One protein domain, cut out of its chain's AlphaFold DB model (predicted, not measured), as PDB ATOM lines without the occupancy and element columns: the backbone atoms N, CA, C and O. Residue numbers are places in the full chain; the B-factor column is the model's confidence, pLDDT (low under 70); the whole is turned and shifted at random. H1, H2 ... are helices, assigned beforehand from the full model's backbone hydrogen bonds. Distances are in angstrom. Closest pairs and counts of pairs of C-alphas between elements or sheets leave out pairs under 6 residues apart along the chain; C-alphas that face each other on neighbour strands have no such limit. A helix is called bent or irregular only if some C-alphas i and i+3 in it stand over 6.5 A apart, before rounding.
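This is residues 129 to 142 and 156 to 274 of the 382 residues of an uncharacterized protein of Xylaria multiplex (UniProt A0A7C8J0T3). Three helices, H2, H3 and H7, stand one after another in a row along the long axis, and H1 crosses H2 on one side. H4, H5 and H6 are set singly among loops beside this row, and the long link 245 to 261 passes through the middle; residues 157 to 164 stick out at one end. The printed part has 133 residues with seven named helices, H1 to H7 in chain order, and no named strand: all helix. It is compact, with a radius of gyration of the C-alphas of 15.6 A, yet elongated, spanning 52 by 31 by 28 A.

Find C-alpha 129 at (171.879, 150.425, 239.861); from there H1 runs to residue 139, 15.2 A. H2, residues 162 to 180, is the longest at 27.5 A. Next come H3, residues 189 to 197, H4, 203 to 211, H5, 221 to 231, 14.4 A, and H6, 240 to 244. H5 is irregular: C-alphas 222 and 225 are 8.0 A apart. H7, residues 262 to 274, covers 18.8 A and ends at C-alpha 274, (195.343, 139.631, 247.347).

Look first at Leu 132 and Val 173, the closest C-alphas of H1 and H2, 5.6 A apart; these helices touch, about perpendicular at 84 degrees, H2 with residues 169 to 177 alone. With residues 170 to 178 alone H2 touches H3, closest at C-alphas 171 and 189, 5.1 A, at a shallow tilt of 27 degrees, the same way. H3 touches H7 at C-alphas 195 and 273, their closest, 4.8 A, at a steep tilt of 45 degrees, opposite ways. H5 and H7 are close but not clearly touching, C-alphas 224 and 263 being closest at 7.2 A. H4 and H6 touch no helix. Every O i to N i+4 pair is within hydrogen-bond range in H1, H2, H3, H4, H6 and H7; in H5, 5 of 7 are.

The C-alphas of Asn 157 and Ser 260, the two farthest apart, are 52.3 A apart. Residues 143 to 155 are not printed, and C-alphas 142 and 156 stand 21.1 A apart across this cut. The link from H6 to H7 is long. The model's pLDDT is under 70 at residues 133 to 142 and 156 to 158.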
ATOM      1  N   PHE A 129     171.425 149.359 240.747       76.88
ATOM      2  CA  PHE A 129     171.879 150.425 239.861       76.88
ATOM      3  C   PHE A 129     171.420 151.810 240.329       76.88
ATOM      4  O   PHE A 129     172.236 152.723 240.396       76.88
ATOM      5  N   LEU A 130     170.138 151.965 240.683       76.25
ATOM      6  CA  LEU A 130     169.588 153.235 241.159       76.25
ATOM      7  C   LEU A 130     170.273 153.676 242.452       76.25
ATOM      8  O   LEU A 130     170.803 154.777 242.499       76.25
ATOM      9  N   GLN A 131     170.360 152.791 243.450       72.12
ATOM     10  CA  GLN A 131     170.964 153.141 244.739       72.12
ATOM     11  C   GLN A 131     172.453 153.464 244.625       72.12
ATOM     12  O   GLN A 131     172.935 154.393 245.266       72.12
ATOM     13  N   LEU A 132     173.205 152.709 243.818       71.56
ATOM     14  CA  LEU A 132     174.638 152.956 243.671       71.56
ATOM     15  C   LEU A 132     174.925 154.211 242.846       71.56
ATOM     16  O   LEU A 132     175.851 154.937 243.194       71.56
ATOM     17  N   ASN A 133     174.142 154.494 241.800       67.19
ATOM     18  CA  ASN A 133     174.288 155.734 241.031       67.19
ATOM     19  C   ASN A 133     173.878 156.963 241.836       67.19
ATOM     20  O   ASN A 133     174.509 158.006 241.731       67.19
ATOM     21  N   GLU A 134     172.854 156.835 242.663       67.44
ATOM     22  CA  GLU A 134     172.444 157.895 243.568       67.44
ATOM     23  C   GLU A 134     173.519 158.206 244.606       67.44
ATOM     24  O   GLU A 134     173.847 159.367 244.840       67.44
ATOM     25  N   MET A 135     174.171 157.177 245.156       58.12
ATOM     26  CA  MET A 135     175.351 157.400 245.987       58.12
ATOM     27  C   MET A 135     176.488 158.055 245.210       58.12
ATOM     28  O   MET A 135     177.171 158.887 245.789       58.12
ATOM     29  N   VAL A 136     176.690 157.753 243.922       57.78
ATOM     30  CA  VAL A 136     177.665 158.495 243.100       57.78
ATOM     31  C   VAL A 136     177.294 159.978 243.021       57.78
ATOM     32  O   VAL A 136     178.180 160.816 243.164       57.78
ATOM     33  N   PHE A 137     176.010 160.303 242.871       52.09
ATOM     34  CA  PHE A 137     175.537 161.686 242.815       52.09
ATOM     35  C   PHE A 137     175.747 162.428 244.147       52.09
ATOM     36  O   PHE A 137     176.243 163.551 244.164       52.09
ATOM     37  N   HIS A 138     175.459 161.778 245.278       45.69
ATOM     38  CA  HIS A 138     175.618 162.386 246.603       45.69
ATOM     39  C   HIS A 138     177.063 162.423 247.112       45.69
ATOM     40  O   HIS A 138     177.420 163.346 247.843       45.69
ATOM     41  N   TYR A 139     177.908 161.453 246.747       43.38
ATOM     42  CA  TYR A 139     179.327 161.484 247.118       43.38
ATOM     43  C   TYR A 139     180.098 162.521 246.302       43.38
ATOM     44  O   TYR A 139     181.007 163.134 246.842       43.38
ATOM     45  N   SER A 140     179.692 162.786 245.054       44.03
ATOM     46  CA  SER A 140     180.296 163.843 244.227       44.03
ATOM     47  C   SER A 140     180.014 165.264 244.735       44.03
ATOM     48  O   SER A 140     180.579 166.205 244.202       44.03
ATOM     49  N   GLN A 141     179.136 165.433 245.731       43.38
ATOM     50  CA  GLN A 141     178.847 166.728 246.362       43.38
ATOM     51  C   GLN A 141     179.498 166.897 247.743       43.38
ATOM     52  O   GLN A 141     179.355 167.956 248.343       43.38
ATOM     53  N   LYS A 142     180.130 165.853 248.298       38.81
ATOM     54  CA  LYS A 142     180.560 165.820 249.708       38.81
ATOM     55  C   LYS A 142     182.054 165.625 249.926       38.81
ATOM     56  O   LYS A 142     182.462 165.438 251.071       38.81
ATOM     57  N   ASP A 156     181.056 166.605 230.026       53.94
ATOM     58  CA  ASP A 156     180.652 166.875 228.641       53.94
ATOM     59  C   ASP A 156     181.683 167.718 227.879       53.94
ATOM     60  O   ASP A 156     181.793 167.580 226.659       53.94
ATOM     61  N   ASN A 157     182.529 168.466 228.590       53.56
ATOM     62  CA  ASN A 157     183.578 169.306 228.013       53.56
ATOM     63  C   ASN A 157     184.895 168.539 227.746       53.56
ATOM     64  O   ASN A 157     185.662 168.894 226.855       53.56
ATOM     65  N   LEU A 158     185.133 167.418 228.440       60.78
ATOM     66  CA  LEU A 158     186.337 166.577 228.278       60.78
ATOM     67  C   LEU A 158     186.386 165.738 226.987       60.78
ATOM     68  O   LEU A 158     187.316 164.956 226.794       60.78
ATOM     69  N   GLY A 159     185.384 165.835 226.107       70.25
ATOM     70  CA  GLY A 159     185.366 165.106 224.830       70.25
ATOM     71  C   GLY A 159     185.383 163.574 224.963       70.25
ATOM     72  O   GLY A 159     185.613 162.872 223.978       70.25
ATOM     73  N   LEU A 160     185.143 163.033 226.166       78.12
ATOM     74  CA  LEU A 160     185.182 161.594 226.408       78.12
ATOM     75  C   LEU A 160     184.091 160.884 225.610       78.12
ATOM     76  O   LEU A 160     182.924 161.290 225.593       78.12
ATOM     77  N   SER A 161     184.463 159.758 225.004       86.75
ATOM     78  CA  SER A 161     183.505 158.891 224.327       86.75
ATOM     79  C   SER A 161     182.414 158.444 225.300       86.75
ATOM     80  O   SER A 161     182.683 158.124 226.459       86.75
ATOM     81  N   ARG A 162     181.181 158.301 224.803       83.75
ATOM     82  CA  ARG A 162     180.058 157.706 225.548       83.75
ATOM     83  C   ARG A 162     180.446 156.401 226.260       83.75
ATOM     84  O   ARG A 162     180.017 156.168 227.386       83.75
ATOM     85  N   ARG A 163     181.280 155.569 225.621       85.81
ATOM     86  CA  ARG A 163     181.767 154.299 226.191       85.81
ATOM     87  C   ARG A 163     182.659 154.502 227.414       85.81
ATOM     88  O   ARG A 163     182.623 153.703 228.344       85.81
ATOM     89  N   GLU A 164     183.466 155.552 227.414       87.75
ATOM     90  CA  GLU A 164     184.384 155.853 228.506       87.75
ATOM     91  C   GLU A 164     183.645 156.423 229.715       87.75
ATOM     92  O   GLU A 164     183.872 155.964 230.833       87.75
ATOM     93  N   LYS A 165     182.669 157.307 229.479       84.25
ATOM     94  CA  LYS A 165     181.735 157.778 230.515       84.25
ATOM     95  C   LYS A 165     180.993 156.614 231.173       84.25
ATOM     96  O   LYS A 165     180.944 156.505 232.395       84.25
ATOM     97  N   GLU A 166     180.473 155.684 230.371       84.62
ATOM     98  CA  GLU A 166     179.811 154.479 230.880       84.62
ATOM     99  C   GLU A 166     180.762 153.599 231.706       84.62
ATOM    100  O   GLU A 166     180.412 153.165 232.807       84.62
ATOM    101  N   ARG A 167     181.993 153.384 231.225       89.12
ATOM    102  CA  ARG A 167     183.030 152.649 231.962       89.12
ATOM    103  C   ARG A 167     183.370 153.330 233.293       89.12
ATOM    104  O   ARG A 167     183.482 152.629 234.296       89.12
ATOM    105  N   ARG A 168     183.507 154.660 233.330       88.00
ATOM    106  CA  ARG A 168     183.766 155.433 234.558       88.00
ATOM    107  C   ARG A 168     182.621 155.313 235.559       88.00
ATOM    108  O   ARG A 168     182.869 154.978 236.714       88.00
ATOM    109  N   ARG A 169     181.372 155.488 235.116       85.25
ATOM    110  CA  ARG A 169     180.181 155.294 235.965       85.25
ATOM    111  C   ARG A 169     180.146 153.884 236.547       85.25
ATOM    112  O   ARG A 169     180.025 153.714 237.755       85.25
ATOM    113  N   LYS A 170     180.360 152.869 235.705       88.06
ATOM    114  CA  LYS A 170     180.422 151.467 236.132       88.06
ATOM    115  C   LYS A 170     181.547 151.212 237.140       88.06
ATOM    116  O   LYS A 170     181.331 150.496 238.113       88.06
ATOM    117  N   LEU A 171     182.725 151.805 236.947       91.06
ATOM    118  CA  LEU A 171     183.825 151.723 237.910       91.06
ATOM    119  C   LEU A 171     183.437 152.317 239.270       91.06
ATOM    120  O   LEU A 171     183.615 151.638 240.278       91.06
ATOM    121  N   ARG A 172     182.857 153.525 239.299       89.38
ATOM    122  CA  ARG A 172     182.410 154.169 240.548       89.38
ATOM    123  C   ARG A 172     181.406 153.296 241.305       89.38
ATOM    124  O   ARG A 172     181.529 153.106 242.510       89.38
ATOM    125  N   VAL A 173     180.469 152.683 240.583       88.12
ATOM    126  CA  VAL A 173     179.502 151.731 241.147       88.12
ATOM    127  C   VAL A 173     180.208 150.547 241.828       88.12
ATOM    128  O   VAL A 173     179.882 150.213 242.966       88.12
ATOM    129  N   PHE A 174     181.215 149.942 241.190       91.94
ATOM    130  CA  PHE A 174     181.988 148.850 241.797       91.94
ATOM    131  C   PHE A 174     182.837 149.288 242.993       91.94
ATOM    132  O   PHE A 174     182.934 148.555 243.976       91.94
ATOM    133  N   GLN A 175     183.438 150.475 242.937       93.44
ATOM    134  CA  GLN A 175     184.204 151.028 244.054       93.44
ATOM    135  C   GLN A 175     183.309 151.277 245.275       93.44
ATOM    136  O   GLN A 175     183.706 150.959 246.396       93.44
ATOM    137  N   ASN A 176     182.083 151.761 245.065       90.44
ATOM    138  CA  ASN A 176     181.102 151.933 246.136       90.44
ATOM    139  C   ASN A 176     180.711 150.591 246.765       90.44
ATOM    140  O   ASN A 176     180.731 150.468 247.989       90.44
ATOM    141  N   MET A 177     180.462 149.557 245.953       91.50
ATOM    142  CA  MET A 177     180.230 148.204 246.478       91.50
ATOM    143  C   MET A 177     181.402 147.707 247.334       91.50
ATOM    144  O   MET A 177     181.172 147.095 248.376       91.50
ATOM    145  N   CYS A 178     182.652 147.962 246.924       94.81
ATOM    146  CA  CYS A 178     183.828 147.603 247.723       94.81
ATOM    147  C   CYS A 178     183.794 148.294 249.092       94.81
ATOM    148  O   CYS A 178     183.856 147.606 250.110       94.81
ATOM    149  N   ARG A 179     183.611 149.622 249.132       93.38
ATOM    150  CA  ARG A 179     183.568 150.401 250.386       93.38
ATOM    151  C   ARG A 179     182.512 149.867 251.350       93.38
ATOM    152  O   ARG A 179     182.756 149.698 252.539       93.38
ATOM    153  N   GLU A 180     181.344 149.536 250.825       91.12
ATOM    154  CA  GLU A 180     180.233 148.996 251.603       91.12
ATOM    155  C   GLU A 180     180.468 147.582 252.128       91.12
ATOM    156  O   GLU A 180     180.061 147.247 253.241       91.12
ATOM    157  N   ALA A 181     181.157 146.764 251.337       93.19
ATOM    158  CA  ALA A 181     181.656 145.462 251.749       93.19
ATOM    159  C   ALA A 181     182.862 145.564 252.703       93.19
ATOM    160  O   ALA A 181     183.400 144.529 253.100       93.19
ATOM    161  N   LYS A 182     183.276 146.784 253.085       94.00
ATOM    162  CA  LYS A 182     184.472 147.080 253.889       94.00
ATOM    163  C   LYS A 182     185.756 146.572 253.228       94.00
ATOM    164  O   LYS A 182     186.638 146.017 253.880       94.00
ATOM    165  N   LEU A 183     185.826 146.734 251.912       94.69
ATOM    166  CA  LEU A 183     186.984 146.455 251.080       94.69
ATOM    167  C   LEU A 183     187.553 147.760 250.535       94.69
ATOM    168  O   LEU A 183     186.807 148.667 250.165       94.69
ATOM    169  N   GLU A 184     188.873 147.797 250.383       93.56
ATOM    170  CA  GLU A 184     189.535 148.889 249.677       93.56
ATOM    171  C   GLU A 184     189.104 148.917 248.197       93.56
ATOM    172  O   GLU A 184     189.201 147.891 247.503       93.56
ATOM    173  N   PRO A 185     188.593 150.055 247.693       95.38
ATOM    174  CA  PRO A 185     188.248 150.200 246.288       95.38
ATOM    175  C   PRO A 185     189.514 150.174 245.422       95.38
ATOM    176  O   PRO A 185     190.534 150.758 245.769       95.38
ATOM    177  N   LEU A 186     189.439 149.514 244.266       94.94
ATOM    178  CA  LEU A 186     190.549 149.421 243.312       94.94
ATOM    179  C   LEU A 186     190.308 150.318 242.090       94.94
ATOM    180  O   LEU A 186     189.172 150.666 241.764       94.94
ATOM    181  N   ALA A 187     191.380 150.667 241.380       93.00
ATOM    182  CA  ALA A 187     191.335 151.605 240.250       93.00
ATOM    183  C   ALA A 187     190.678 151.042 238.971       93.00
ATOM    184  O   ALA A 187     190.430 151.778 238.018       93.00
ATOM    185  N   THR A 188     190.398 149.736 238.906       94.56
ATOM    186  CA  THR A 188     189.824 149.086 237.716       94.56
ATOM    187  C   THR A 188     188.563 148.293 238.046       94.56
ATOM    188  O   THR A 188     188.398 147.790 239.160       94.56
ATOM    189  N   ILE A 189     187.674 148.154 237.049       93.88
ATOM    190  CA  ILE A 189     186.434 147.368 237.173       93.88
ATOM    191  C   ILE A 189     186.783 145.927 237.535       93.88
ATOM    192  O   ILE A 189     186.218 145.382 238.477       93.88
ATOM    193  N   ASP A 190     187.747 145.334 236.829       95.06
ATOM    194  CA  ASP A 190     188.160 143.946 237.049       95.06
ATOM    195  C   ASP A 190     188.834 143.752 238.409       95.06
ATOM    196  O   ASP A 190     188.625 142.726 239.060       95.06
ATOM    197  N   GLY A 191     189.587 144.755 238.871       95.88
ATOM    198  CA  GLY A 191     190.149 144.784 240.216       95.88
ATOM    199  C   GLY A 191     189.043 144.734 241.262       95.88
ATOM    200  O   GLY A 191     188.996 143.797 242.059       95.88
ATOM    201  N   CYS A 192     188.107 145.687 241.228       96.62
ATOM    202  CA  CYS A 192     186.987 145.711 242.173       96.62
ATOM    203  C   CYS A 192     186.127 144.447 242.080       96.62
ATOM    204  O   CYS A 192     185.770 143.870 243.102       96.62
ATOM    205  N   ALA A 193     185.837 143.966 240.871       95.50
ATOM    206  CA  ALA A 193     185.083 142.737 240.656       95.50
ATOM    207  C   ALA A 193     185.779 141.514 241.275       95.50
ATOM    208  O   ALA A 193     185.131 140.666 241.887       95.50
ATOM    209  N   THR A 194     187.102 141.419 241.136       95.94
ATOM    210  CA  THR A 194     187.902 140.359 241.765       95.94
ATOM    211  C   THR A 194     187.889 140.499 243.285       95.94
ATOM    212  O   THR A 194     187.702 139.507 243.987       95.94
ATOM    213  N   ASN A 195     188.012 141.727 243.797       96.38
ATOM    214  CA  ASN A 195     187.995 142.005 245.229       96.38
ATOM    215  C   ASN A 195     186.640 141.633 245.861       96.38
ATOM    216  O   ASN A 195     186.599 140.911 246.854       96.38
ATOM    217  N   LEU A 196     185.524 142.006 245.229       96.25
ATOM    218  CA  LEU A 196     184.168 141.656 245.669       96.25
ATOM    219  C   LEU A 196     183.904 140.145 245.669       96.25
ATOM    220  O   LEU A 196     183.211 139.643 246.549       96.25
ATOM    221  N   LYS A 197     184.499 139.385 244.743       95.88
ATOM    222  CA  LYS A 197     184.377 137.917 244.745       95.88
ATOM    223  C   LYS A 197     185.063 137.249 245.939       95.88
ATOM    224  O   LYS A 197     184.729 136.108 246.255       95.88
ATOM    225  N   SER A 198     186.003 137.932 246.599       95.44
ATOM    226  CA  SER A 198     186.743 137.398 247.752       95.44
ATOM    227  C   SER A 198     185.971 137.440 249.075       95.44
ATOM    228  O   SER A 198     186.383 136.813 250.059       95.44
ATOM    229  N   VAL A 199     184.838 138.148 249.116       96.31
ATOM    230  CA  VAL A 199     183.981 138.256 250.300       96.31
ATOM    231  C   VAL A 199     182.733 137.394 250.176       96.31
ATOM    232  O   VAL A 199     182.181 137.187 249.096       96.31
ATOM    233  N   LEU A 200     182.280 136.873 251.316       96.62
ATOM    234  CA  LEU A 200     181.076 136.055 251.408       96.62
ATOM    235  C   LEU A 200     179.881 136.951 251.729       96.62
ATOM    236  O   LEU A 200     179.563 137.211 252.890       96.62
ATOM    237  N   ILE A 201     179.238 137.446 250.677       95.81
ATOM    238  CA  ILE A 201     178.039 138.281 250.754       95.81
ATOM    239  C   ILE A 201     176.932 137.590 249.962       95.81
ATOM    240  O   ILE A 201     177.155 137.120 248.847       95.81
ATOM    241  N   ASN A 202     175.730 137.516 250.535       95.06
ATOM    242  CA  ASN A 202     174.554 137.073 249.795       95.06
ATOM    243  C   ASN A 202     173.932 138.283 249.082       95.06
ATOM    244  O   ASN A 202     173.709 139.317 249.707       95.06
ATOM    245  N   ILE A 203     173.645 138.163 247.782       91.69
ATOM    246  CA  ILE A 203     173.112 139.277 246.977       91.69
ATOM    247  C   ILE A 203     171.772 139.784 247.524       91.69
ATOM    248  O   ILE A 203     171.531 140.987 247.515       91.69
ATOM    249  N   VAL A 204     170.906 138.889 248.002       90.56
ATOM    250  CA  VAL A 204     169.599 139.271 248.555       90.56
ATOM    251  C   VAL A 204     169.801 140.067 249.843       90.56
ATOM    252  O   VAL A 204     169.278 141.167 249.957       90.56
ATOM    253  N   ASP A 205     170.661 139.585 250.746       92.50
ATOM    254  CA  ASP A 205     170.983 140.298 251.994       92.50
ATOM    255  C   ASP A 205     171.633 141.658 251.739       92.50
ATOM    256  O   ASP A 205     171.388 142.609 252.476       92.50
ATOM    257  N   TYR A 206     172.470 141.760 250.703       91.62
ATOM    258  CA  TYR A 206     173.054 143.031 250.293       91.62
ATOM    259  C   TYR A 206     171.953 144.036 249.923       91.62
ATOM    260  O   TYR A 206     171.971 145.179 250.378       91.62
ATOM    261  N   ILE A 207     170.958 143.605 249.145       86.50
ATOM    262  CA  ILE A 207     169.845 144.460 248.716       86.50
ATOM    263  C   ILE A 207     168.945 144.813 249.894       86.50
ATOM    264  O   ILE A 207     168.575 145.973 250.038       86.50
ATOM    265  N   ASP A 208     168.631 143.852 250.761       87.81
ATOM    266  CA  ASP A 208     167.830 144.089 251.965       87.81
ATOM    267  C   ASP A 208     168.514 145.081 252.909       87.81
ATOM    268  O   ASP A 208     167.875 146.010 253.415       87.81
ATOM    269  N   ALA A 209     169.827 144.941 253.107       89.50
ATOM    270  CA  ALA A 209     170.623 145.885 253.882       89.50
ATOM    271  C   ALA A 209     170.532 147.293 253.281       89.50
ATOM    272  O   ALA A 209     170.262 148.260 253.991       89.50
ATOM    273  N   LYS A 210     170.635 147.405 251.954       84.62
ATOM    274  CA  LYS A 210     170.495 148.684 251.255       84.62
ATOM    275  C   LYS A 210     169.096 149.271 251.265       84.62
ATOM    276  O   LYS A 210     168.961 150.491 251.273       84.62
ATOM    277  N   ARG A 211     168.057 148.448 251.256       78.81
ATOM    278  CA  ARG A 211     166.668 148.906 251.371       78.81
ATOM    279  C   ARG A 211     166.369 149.440 252.763       78.81
ATOM    280  O   ARG A 211     165.762 150.490 252.893       78.81
ATOM    281  N   SER A 212     166.844 148.737 253.784       82.56
ATOM    282  CA  SER A 212     166.585 149.063 255.188       82.56
ATOM    283  C   SER A 212     167.580 150.055 255.802       82.56
ATOM    284  O   SER A 212     167.493 150.338 256.995       82.56
ATOM    285  N   GLY A 213     168.554 150.551 255.028       82.94
ATOM    286  CA  GLY A 213     169.624 151.423 255.529       82.94
ATOM    287  C   GLY A 213     170.548 150.743 256.548       82.94
ATOM    288  O   GLY A 213     171.218 151.415 257.330       82.94
ATOM    289  N   ARG A 214     170.574 149.408 256.577       87.62
ATOM    290  CA  ARG A 214     171.382 148.616 257.508       87.62
ATOM    291  C   ARG A 214     172.760 148.312 256.916       87.62
ATOM    292  O   ARG A 214     172.917 148.262 255.695       87.62
ATOM    293  N   PRO A 215     173.777 148.064 257.758       89.75
ATOM    294  CA  PRO A 215     175.064 147.585 257.274       89.75
ATOM    295  C   PRO A 215     174.918 146.205 256.622       89.75
ATOM    296  O   PRO A 215     174.190 145.340 257.113       89.75
ATOM    297  N   ILE A 216     175.643 145.988 255.525       93.19
ATOM    298  CA  ILE A 216     175.660 144.701 254.824       93.19
ATOM    299  C   ILE A 216     176.313 143.638 255.703       93.19
ATOM    300  O   ILE A 216     177.363 143.854 256.317       93.19
ATOM    301  N   LYS A 217     175.703 142.452 255.728       94.94
ATOM    302  CA  LYS A 217     176.257 141.282 256.402       94.94
ATOM    303  C   LYS A 217     177.343 140.640 255.538       94.94
ATOM    304  O   LYS A 217     177.047 139.981 254.542       94.94
ATOM    305  N   VAL A 218     178.594 140.788 255.962       96.25
ATOM    306  CA  VAL A 218     179.742 140.070 255.390       96.25
ATOM    307  C   VAL A 218     180.054 138.872 256.278       96.25
ATOM    308  O   VAL A 218     180.303 139.034 257.473       96.25
ATOM    309  N   TRP A 219     180.018 137.667 255.715       96.88
ATOM    310  CA  TRP A 219     180.318 136.449 256.460       96.88
ATOM    311  C   TRP A 219     181.834 136.238 256.552       96.88
ATOM    312  O   TRP A 219     182.546 136.432 255.559       96.88
ATOM    313  N   PRO A 220     182.356 135.836 257.721       96.12
ATOM    314  CA  PRO A 220     183.775 135.578 257.867       96.12
ATOM    315  C   PRO A 220     184.176 134.289 257.126       96.12
ATOM    316  O   PRO A 220     183.364 133.372 256.979       96.12
ATOM    317  N   PRO A 221     185.444 134.157 256.691       94.81
ATOM    318  CA  PRO A 221     185.864 133.046 255.826       94.81
ATOM    319  C   PRO A 221     185.701 131.665 256.471       94.81
ATOM    320  O   PRO A 221     185.339 130.704 255.800       94.81
ATOM    321  N   HIS A 222     185.912 131.573 257.787       95.50
ATOM    322  CA  HIS A 222     185.761 130.326 258.544       95.50
ATOM    323  C   HIS A 222     184.298 129.857 258.659       95.50
ATOM    324  O   HIS A 222     184.047 128.716 259.037       95.50
ATOM    325  N   GLU A 223     183.322 130.702 258.308       96.81
ATOM    326  CA  GLU A 223     181.898 130.355 258.276       96.81
ATOM    327  C   GLU A 223     181.398 129.979 256.875       96.81
ATOM    328  O   GLU A 223     180.187 129.947 256.643       96.81
ATOM    329  N   PHE A 224     182.297 129.651 255.940       96.38
ATOM    330  CA  PHE A 224     181.941 129.314 254.561       96.38
ATOM    331  C   PHE A 224     180.790 128.300 254.451       96.38
ATOM    332  O   PHE A 224     179.831 128.540 253.722       96.38
ATOM    333  N   GLU A 225     180.815 127.203 255.212       96.25
ATOM    334  CA  GLU A 225     179.753 126.187 255.143       96.25
ATOM    335  C   GLU A 225     178.406 126.685 255.693       96.25
ATOM    336  O   GLU A 225     177.344 126.333 255.173       96.25
ATOM    337  N   ARG A 226     178.424 127.568 256.703       97.12
ATOM    338  CA  ARG A 226     177.201 128.219 257.203       97.12
ATOM    339  C   ARG A 226     176.634 129.159 256.150       97.12
ATOM    340  O   ARG A 226     175.441 129.087 255.856       97.12
ATOM    341  N   PHE A 227     177.492 129.977 255.542       96.69
ATOM    342  CA  PHE A 227     177.125 130.856 254.437       96.69
ATOM    343  C   PHE A 227     176.572 130.070 253.244       96.69
ATOM    344  O   PHE A 227     175.572 130.468 252.647       96.69
ATOM    345  N   ARG A 228     177.187 128.932 252.914       96.38
ATOM    346  CA  ARG A 228     176.756 128.038 251.840       96.38
ATOM    347  C   ARG A 228     175.364 127.485 252.106       96.38
ATOM    348  O   ARG A 228     174.488 127.629 251.258       96.38
ATOM    349  N   LYS A 229     175.144 126.892 253.283       96.75
ATOM    350  CA  LYS A 229     173.831 126.365 253.684       96.75
ATOM    351  C   LYS A 229     172.767 127.462 253.675       96.75
ATOM    352  O   LYS A 229     171.670 127.233 253.175       96.75
ATOM    353  N   TYR A 230     173.113 128.643 254.183       96.38
ATOM    354  CA  TYR A 230     172.244 129.815 254.211       96.38
ATOM    355  C   TYR A 230     171.875 130.303 252.805       96.38
ATOM    356  O   TYR A 230     170.706 130.409 252.471       96.38
ATOM    357  N   SER A 231     172.861 130.544 251.942       95.06
ATOM    358  CA  SER A 231     172.631 131.071 250.590       95.06
ATOM    359  C   SER A 231     171.952 130.063 249.665       95.06
ATOM    360  O   SER A 231     171.352 130.438 248.660       95.06
ATOM    361  N   LEU A 232     172.041 128.773 249.995       94.25
ATOM    362  CA  LEU A 232     171.293 127.716 249.337       94.25
ATOM    363  C   LEU A 232     169.890 127.521 249.937       94.25
ATOM    364  O   LEU A 232     169.194 126.632 249.461       94.25
ATOM    365  N   SER A 233     169.419 128.304 250.905       92.88
ATOM    366  CA  SER A 233     168.006 128.243 251.293       92.88
ATOM    367  C   SER A 233     167.106 128.856 250.216       92.88
ATOM    368  O   SER A 233     167.550 129.641 249.370       92.88
ATOM    369  N   ASP A 234     165.819 128.519 250.251       86.56
ATOM    370  CA  ASP A 234     164.826 129.169 249.398       86.56
ATOM    371  C   ASP A 234     164.763 130.676 249.696       86.56
ATOM    372  O   ASP A 234     165.084 131.124 250.798       86.56
ATOM    373  N   GLY A 235     164.463 131.477 248.671       85.31
ATOM    374  CA  GLY A 235     164.475 132.946 248.747       85.31
ATOM    375  C   GLY A 235     165.870 133.593 248.761       85.31
ATOM    376  O   GLY A 235     166.003 134.747 248.374       85.31
ATOM    377  N   LYS A 236     166.939 132.858 249.102       90.44
ATOM    378  CA  LYS A 236     168.322 133.388 249.170       90.44
ATOM    379  C   LYS A 236     169.179 133.094 247.939       90.44
ATOM    380  O   LYS A 236     170.334 133.514 247.860       90.44
ATOM    381  N   ARG A 237     168.598 132.413 246.949       90.62
ATOM    382  CA  ARG A 237     169.235 132.078 245.670       90.62
ATOM    383  C   ARG A 237     168.887 133.087 244.585       90.62
ATOM    384  O   ARG A 237     167.844 133.737 244.612       90.62
ATOM    385  N   MET A 238     169.733 133.147 243.565       86.69
ATOM    386  CA  MET A 238     169.461 133.865 242.325       86.69
ATOM    387  C   MET A 238     169.656 132.938 241.136       86.69
ATOM    388  O   MET A 238     170.521 132.062 241.166       86.69
ATOM    389  N   ASP A 239     168.846 133.115 240.095       87.12
ATOM    390  CA  ASP A 239     169.038 132.364 238.861       87.12
ATOM    391  C   ASP A 239     170.318 132.855 238.173       87.12
ATOM    392  O   ASP A 239     170.460 134.032 237.843       87.12
ATOM    393  N   LEU A 240     171.274 131.942 237.997       88.00
ATOM    394  CA  LEU A 240     172.604 132.265 237.489       88.00
ATOM    395  C   LEU A 240     172.559 132.843 236.068       88.00
ATOM    396  O   LEU A 240     173.328 133.752 235.761       88.00
ATOM    397  N   LYS A 241     171.683 132.314 235.202       88.56
ATOM    398  CA  LYS A 241     171.572 132.770 233.808       88.56
ATOM    399  C   LYS A 241     170.987 134.176 233.771       88.56
ATOM    400  O   LYS A 241     171.493 135.048 233.072       88.56
ATOM    401  N   GLU A 242     169.958 134.403 234.575       89.00
ATOM    402  CA  GLU A 242     169.303 135.699 234.704       89.00
ATOM    403  C   GLU A 242     170.240 136.765 235.289       89.00
ATOM    404  O   GLU A 242     170.280 137.888 234.786       89.00
ATOM    405  N   ALA A 243     171.022 136.419 236.318       86.25
ATOM    406  CA  ALA A 243     171.935 137.349 236.981       86.25
ATOM    407  C   ALA A 243     173.128 137.738 236.099       86.25
ATOM    408  O   ALA A 243     173.586 138.879 236.145       86.25
ATOM    409  N   LYS A 244     173.609 136.804 235.267       88.12
ATOM    410  CA  LYS A 244     174.654 137.070 234.271       88.12
ATOM    411  C   LYS A 244     174.160 137.883 233.075       88.12
ATOM    412  O   LYS A 244     174.981 138.487 232.392       88.12
ATOM    413  N   ARG A 245     172.851 137.914 232.806       84.31
ATOM    414  CA  ARG A 245     172.291 138.728 231.721       84.31
ATOM    415  C   ARG A 245     172.462 140.222 232.033       84.31
ATOM    416  O   ARG A 245     172.342 140.636 233.184       84.31
ATOM    417  N   GLY A 246     172.670 141.042 231.007       80.62
ATOM    418  CA  GLY A 246     172.690 142.503 231.122       80.62
ATOM    419  C   GLY A 246     174.094 143.089 231.267       80.62
ATOM    420  O   GLY A 246     175.030 142.648 230.614       80.62
ATOM    421  N   ASP A 247     174.222 144.106 232.115       79.88
ATOM    422  CA  ASP A 247     175.421 144.939 232.297       79.88
ATOM    423  C   ASP A 247     176.570 144.259 233.066       79.88
ATOM    424  O   ASP A 247     177.654 144.833 233.208       79.88
ATOM    425  N   GLY A 248     176.353 143.042 233.571       85.12
ATOM    426  CA  GLY A 248     177.321 142.291 234.366       85.12
ATOM    427  C   GLY A 248     177.501 142.810 235.795       85.12
ATOM    428  O   GLY A 248     178.425 142.372 236.477       85.12
ATOM    429  N   LEU A 249     176.639 143.715 236.271       86.25
ATOM    430  CA  LEU A 249     176.794 144.362 237.576       86.25
ATOM    431  C   LEU A 249     176.706 143.379 238.752       86.25
ATOM    432  O   LEU A 249     177.430 143.501 239.734       86.25
ATOM    433  N   LEU A 250     175.844 142.369 238.629       88.31
ATOM    434  CA  LEU A 250     175.639 141.351 239.662       88.31
ATOM    435  C   LEU A 250     176.741 140.288 239.682       88.31
ATOM    436  O   LEU A 250     176.897 139.580 240.673       88.31
ATOM    437  N   VAL A 251     177.505 140.154 238.592       90.06
ATOM    438  CA  VAL A 251     178.449 139.045 238.398       90.06
ATOM    439  C   VAL A 251     179.492 138.947 239.515       90.06
ATOM    440  O   VAL A 251     179.785 137.825 239.930       90.06
ATOM    441  N   PRO A 252     180.043 140.053 240.045       91.62
ATOM    442  CA  PRO A 252     181.033 139.969 241.119       91.62
ATOM    443  C   PRO A 252     180.493 139.516 242.471       91.62
ATOM    444  O   PRO A 252     181.266 139.048 243.297       91.62
ATOM    445  N   LEU A 253     179.181 139.602 242.681       91.19
ATOM    446  CA  LEU A 253     178.535 139.134 243.906       91.19
ATOM    447  C   LEU A 253     178.005 137.693 243.772       91.19
ATOM    448  O   LEU A 253     177.552 137.102 244.752       91.19
ATOM    449  N   LEU A 254     178.039 137.108 242.567       91.12
ATOM    450  CA  LEU A 254     177.585 135.736 242.337       91.12
ATOM    451  C   LEU A 254     178.621 134.729 242.839       91.12
ATOM    452  O   LEU A 254     179.745 134.671 242.345       91.12
ATOM    453  N   GLN A 255     178.187 133.868 243.756       89.88
ATOM    454  CA  GLN A 255     178.983 132.773 244.307       89.88
ATOM    455  C   GLN A 255     178.447 131.425 243.798       89.88
ATOM    456  O   GLN A 255     177.249 131.142 243.877       89.88
ATOM    457  N   VAL A 256     179.326 130.564 243.273       88.94
ATOM    458  CA  VAL A 256     178.947 129.229 242.769       88.94
ATOM    459  C   VAL A 256     179.037 128.207 243.903       88.94
ATOM    460  O   VAL A 256     180.044 127.532 244.087       88.94
ATOM    461  N   LEU A 257     177.955 128.098 244.674       92.38
ATOM    462  CA  LEU A 257     177.927 127.361 245.946       92.38
ATOM    463  C   LEU A 257     177.448 125.903 245.841       92.38
ATOM    464  O   LEU A 257     177.616 125.122 246.778       92.38
ATOM    465  N   SER A 258     176.839 125.508 244.721       89.50
ATOM    466  CA  SER A 258     176.287 124.156 244.543       89.50
ATOM    467  C   SER A 258     177.346 123.089 244.259       89.50
ATOM    468  O   SER A 258     177.081 121.904 244.441       89.50
ATOM    469  N   ARG A 259     178.550 123.482 243.834       92.62
ATOM    470  CA  ARG A 259     179.614 122.546 243.452       92.62
ATOM    471  C   ARG A 259     180.330 121.970 244.672       92.62
ATOM    472  O   ARG A 259     180.457 122.635 245.698       92.62
ATOM    473  N   SER A 260     180.845 120.747 244.554       93.06
ATOM    474  CA  SER A 260     181.673 120.115 245.594       93.06
ATOM    475  C   SER A 260     182.970 120.887 245.857       93.06
ATOM    476  O   SER A 260     183.416 120.956 246.995       93.06
ATOM    477  N   ASN A 261     183.530 121.539 244.834       95.06
ATOM    478  CA  ASN A 261     184.748 122.347 244.926       95.06
ATOM    479  C   ASN A 261     184.510 123.828 245.288       95.06
ATOM    480  O   ASN A 261     185.426 124.636 245.144       95.06
ATOM    481  N   ALA A 262     183.312 124.209 245.748       94.56
ATOM    482  CA  ALA A 262     182.961 125.612 245.991       94.56
ATOM    483  C   ALA A 262     183.913 126.321 246.977       94.56
ATOM    484  O   ALA A 262     184.277 127.470 246.744       94.56
ATOM    485  N   ALA A 263     184.363 125.631 248.030       94.62
ATOM    486  CA  ALA A 263     185.315 126.184 248.997       94.62
ATOM    487  C   ALA A 263     186.681 126.499 248.359       94.62
ATOM    488  O   ALA A 263     187.250 127.560 248.599       94.62
ATOM    489  N   SER A 264     187.180 125.615 247.487       95.62
ATOM    490  CA  SER A 264     188.430 125.835 246.747       95.62
ATOM    491  C   SER A 264     188.302 126.990 245.751       95.62
ATOM    492  O   SER A 264     189.189 127.835 245.673       95.62
ATOM    493  N   VAL A 265     187.173 127.088 245.039       95.31
ATOM    494  CA  VAL A 265     186.893 128.221 244.139       95.31
ATOM    495  C   VAL A 265     186.865 129.539 244.915       95.31
ATOM    496  O   VAL A 265     187.449 130.526 244.472       95.31
ATOM    497  N   TYR A 266     186.229 129.552 246.089       95.19
ATOM    498  CA  TYR A 266     186.220 130.714 246.972       95.19
ATOM    499  C   TYR A 266     187.634 131.102 247.428       95.19
ATOM    500  O   TYR A 266     187.999 132.275 247.346       95.19
ATOM    501  N   GLN A 267     188.453 130.131 247.837       96.00
ATOM    502  CA  GLN A 267     189.840 130.385 248.223       96.00
ATOM    503  C   GLN A 267     190.646 130.989 247.064       96.00
ATOM    504  O   GLN A 267     191.258 132.039 247.234       96.00
ATOM    505  N   ASN A 268     190.527 130.430 245.857       96.06
ATOM    506  CA  ASN A 268     191.167 130.983 244.662       96.06
ATOM    507  C   ASN A 268     190.737 132.435 244.384       96.06
ATOM    508  O   ASN A 268     191.545 133.253 243.944       96.06
ATOM    509  N   HIS A 269     189.470 132.792 244.630       95.75
ATOM    510  CA  HIS A 269     189.023 134.184 244.514       95.75
ATOM    511  C   HIS A 269     189.685 135.099 245.547       95.75
ATOM    512  O   HIS A 269     190.040 136.227 245.204       95.75
ATOM    513  N   ARG A 270     189.890 134.625 246.781       95.94
ATOM    514  CA  ARG A 270     190.631 135.374 247.805       95.94
ATOM    515  C   ARG A 270     192.077 135.602 247.402       95.94
ATOM    516  O   ARG A 270     192.529 136.741 247.459       95.94
ATOM    517  N   ASP A 271     192.759 134.561 246.943       96.44
ATOM    518  CA  ASP A 271     194.170 134.644 246.567       96.44
ATOM    519  C   ASP A 271     194.355 135.619 245.390       96.44
ATOM    520  O   ASP A 271     195.190 136.520 245.432       96.44
ATOM    521  N   ARG A 272     193.468 135.562 244.385       96.56
ATOM    522  CA  ARG A 272     193.449 136.538 243.278       96.56
ATOM    523  C   ARG A 272     193.185 137.971 243.739       96.56
ATOM    524  O   ARG A 272     193.732 138.905 243.157       96.56
ATOM    525  N   ALA A 273     192.343 138.166 244.751       95.94
ATOM    526  CA  ALA A 273     192.071 139.491 245.301       95.94
ATOM    527  C   ALA A 273     193.252 140.054 246.105       95.94
ATOM    528  O   ALA A 273     193.425 141.270 246.148       95.94
ATOM    529  N   VAL A 274     194.073 139.207 246.734       95.62
ATOM    530  CA  VAL A 274     195.343 139.631 247.347       95.62
ATOM    531  C   VAL A 274     196.274 140.190 246.270       95.62
ATOM    532  O   VAL A 274     196.633 141.361 246.347       95.62
TER     533      VAL A 274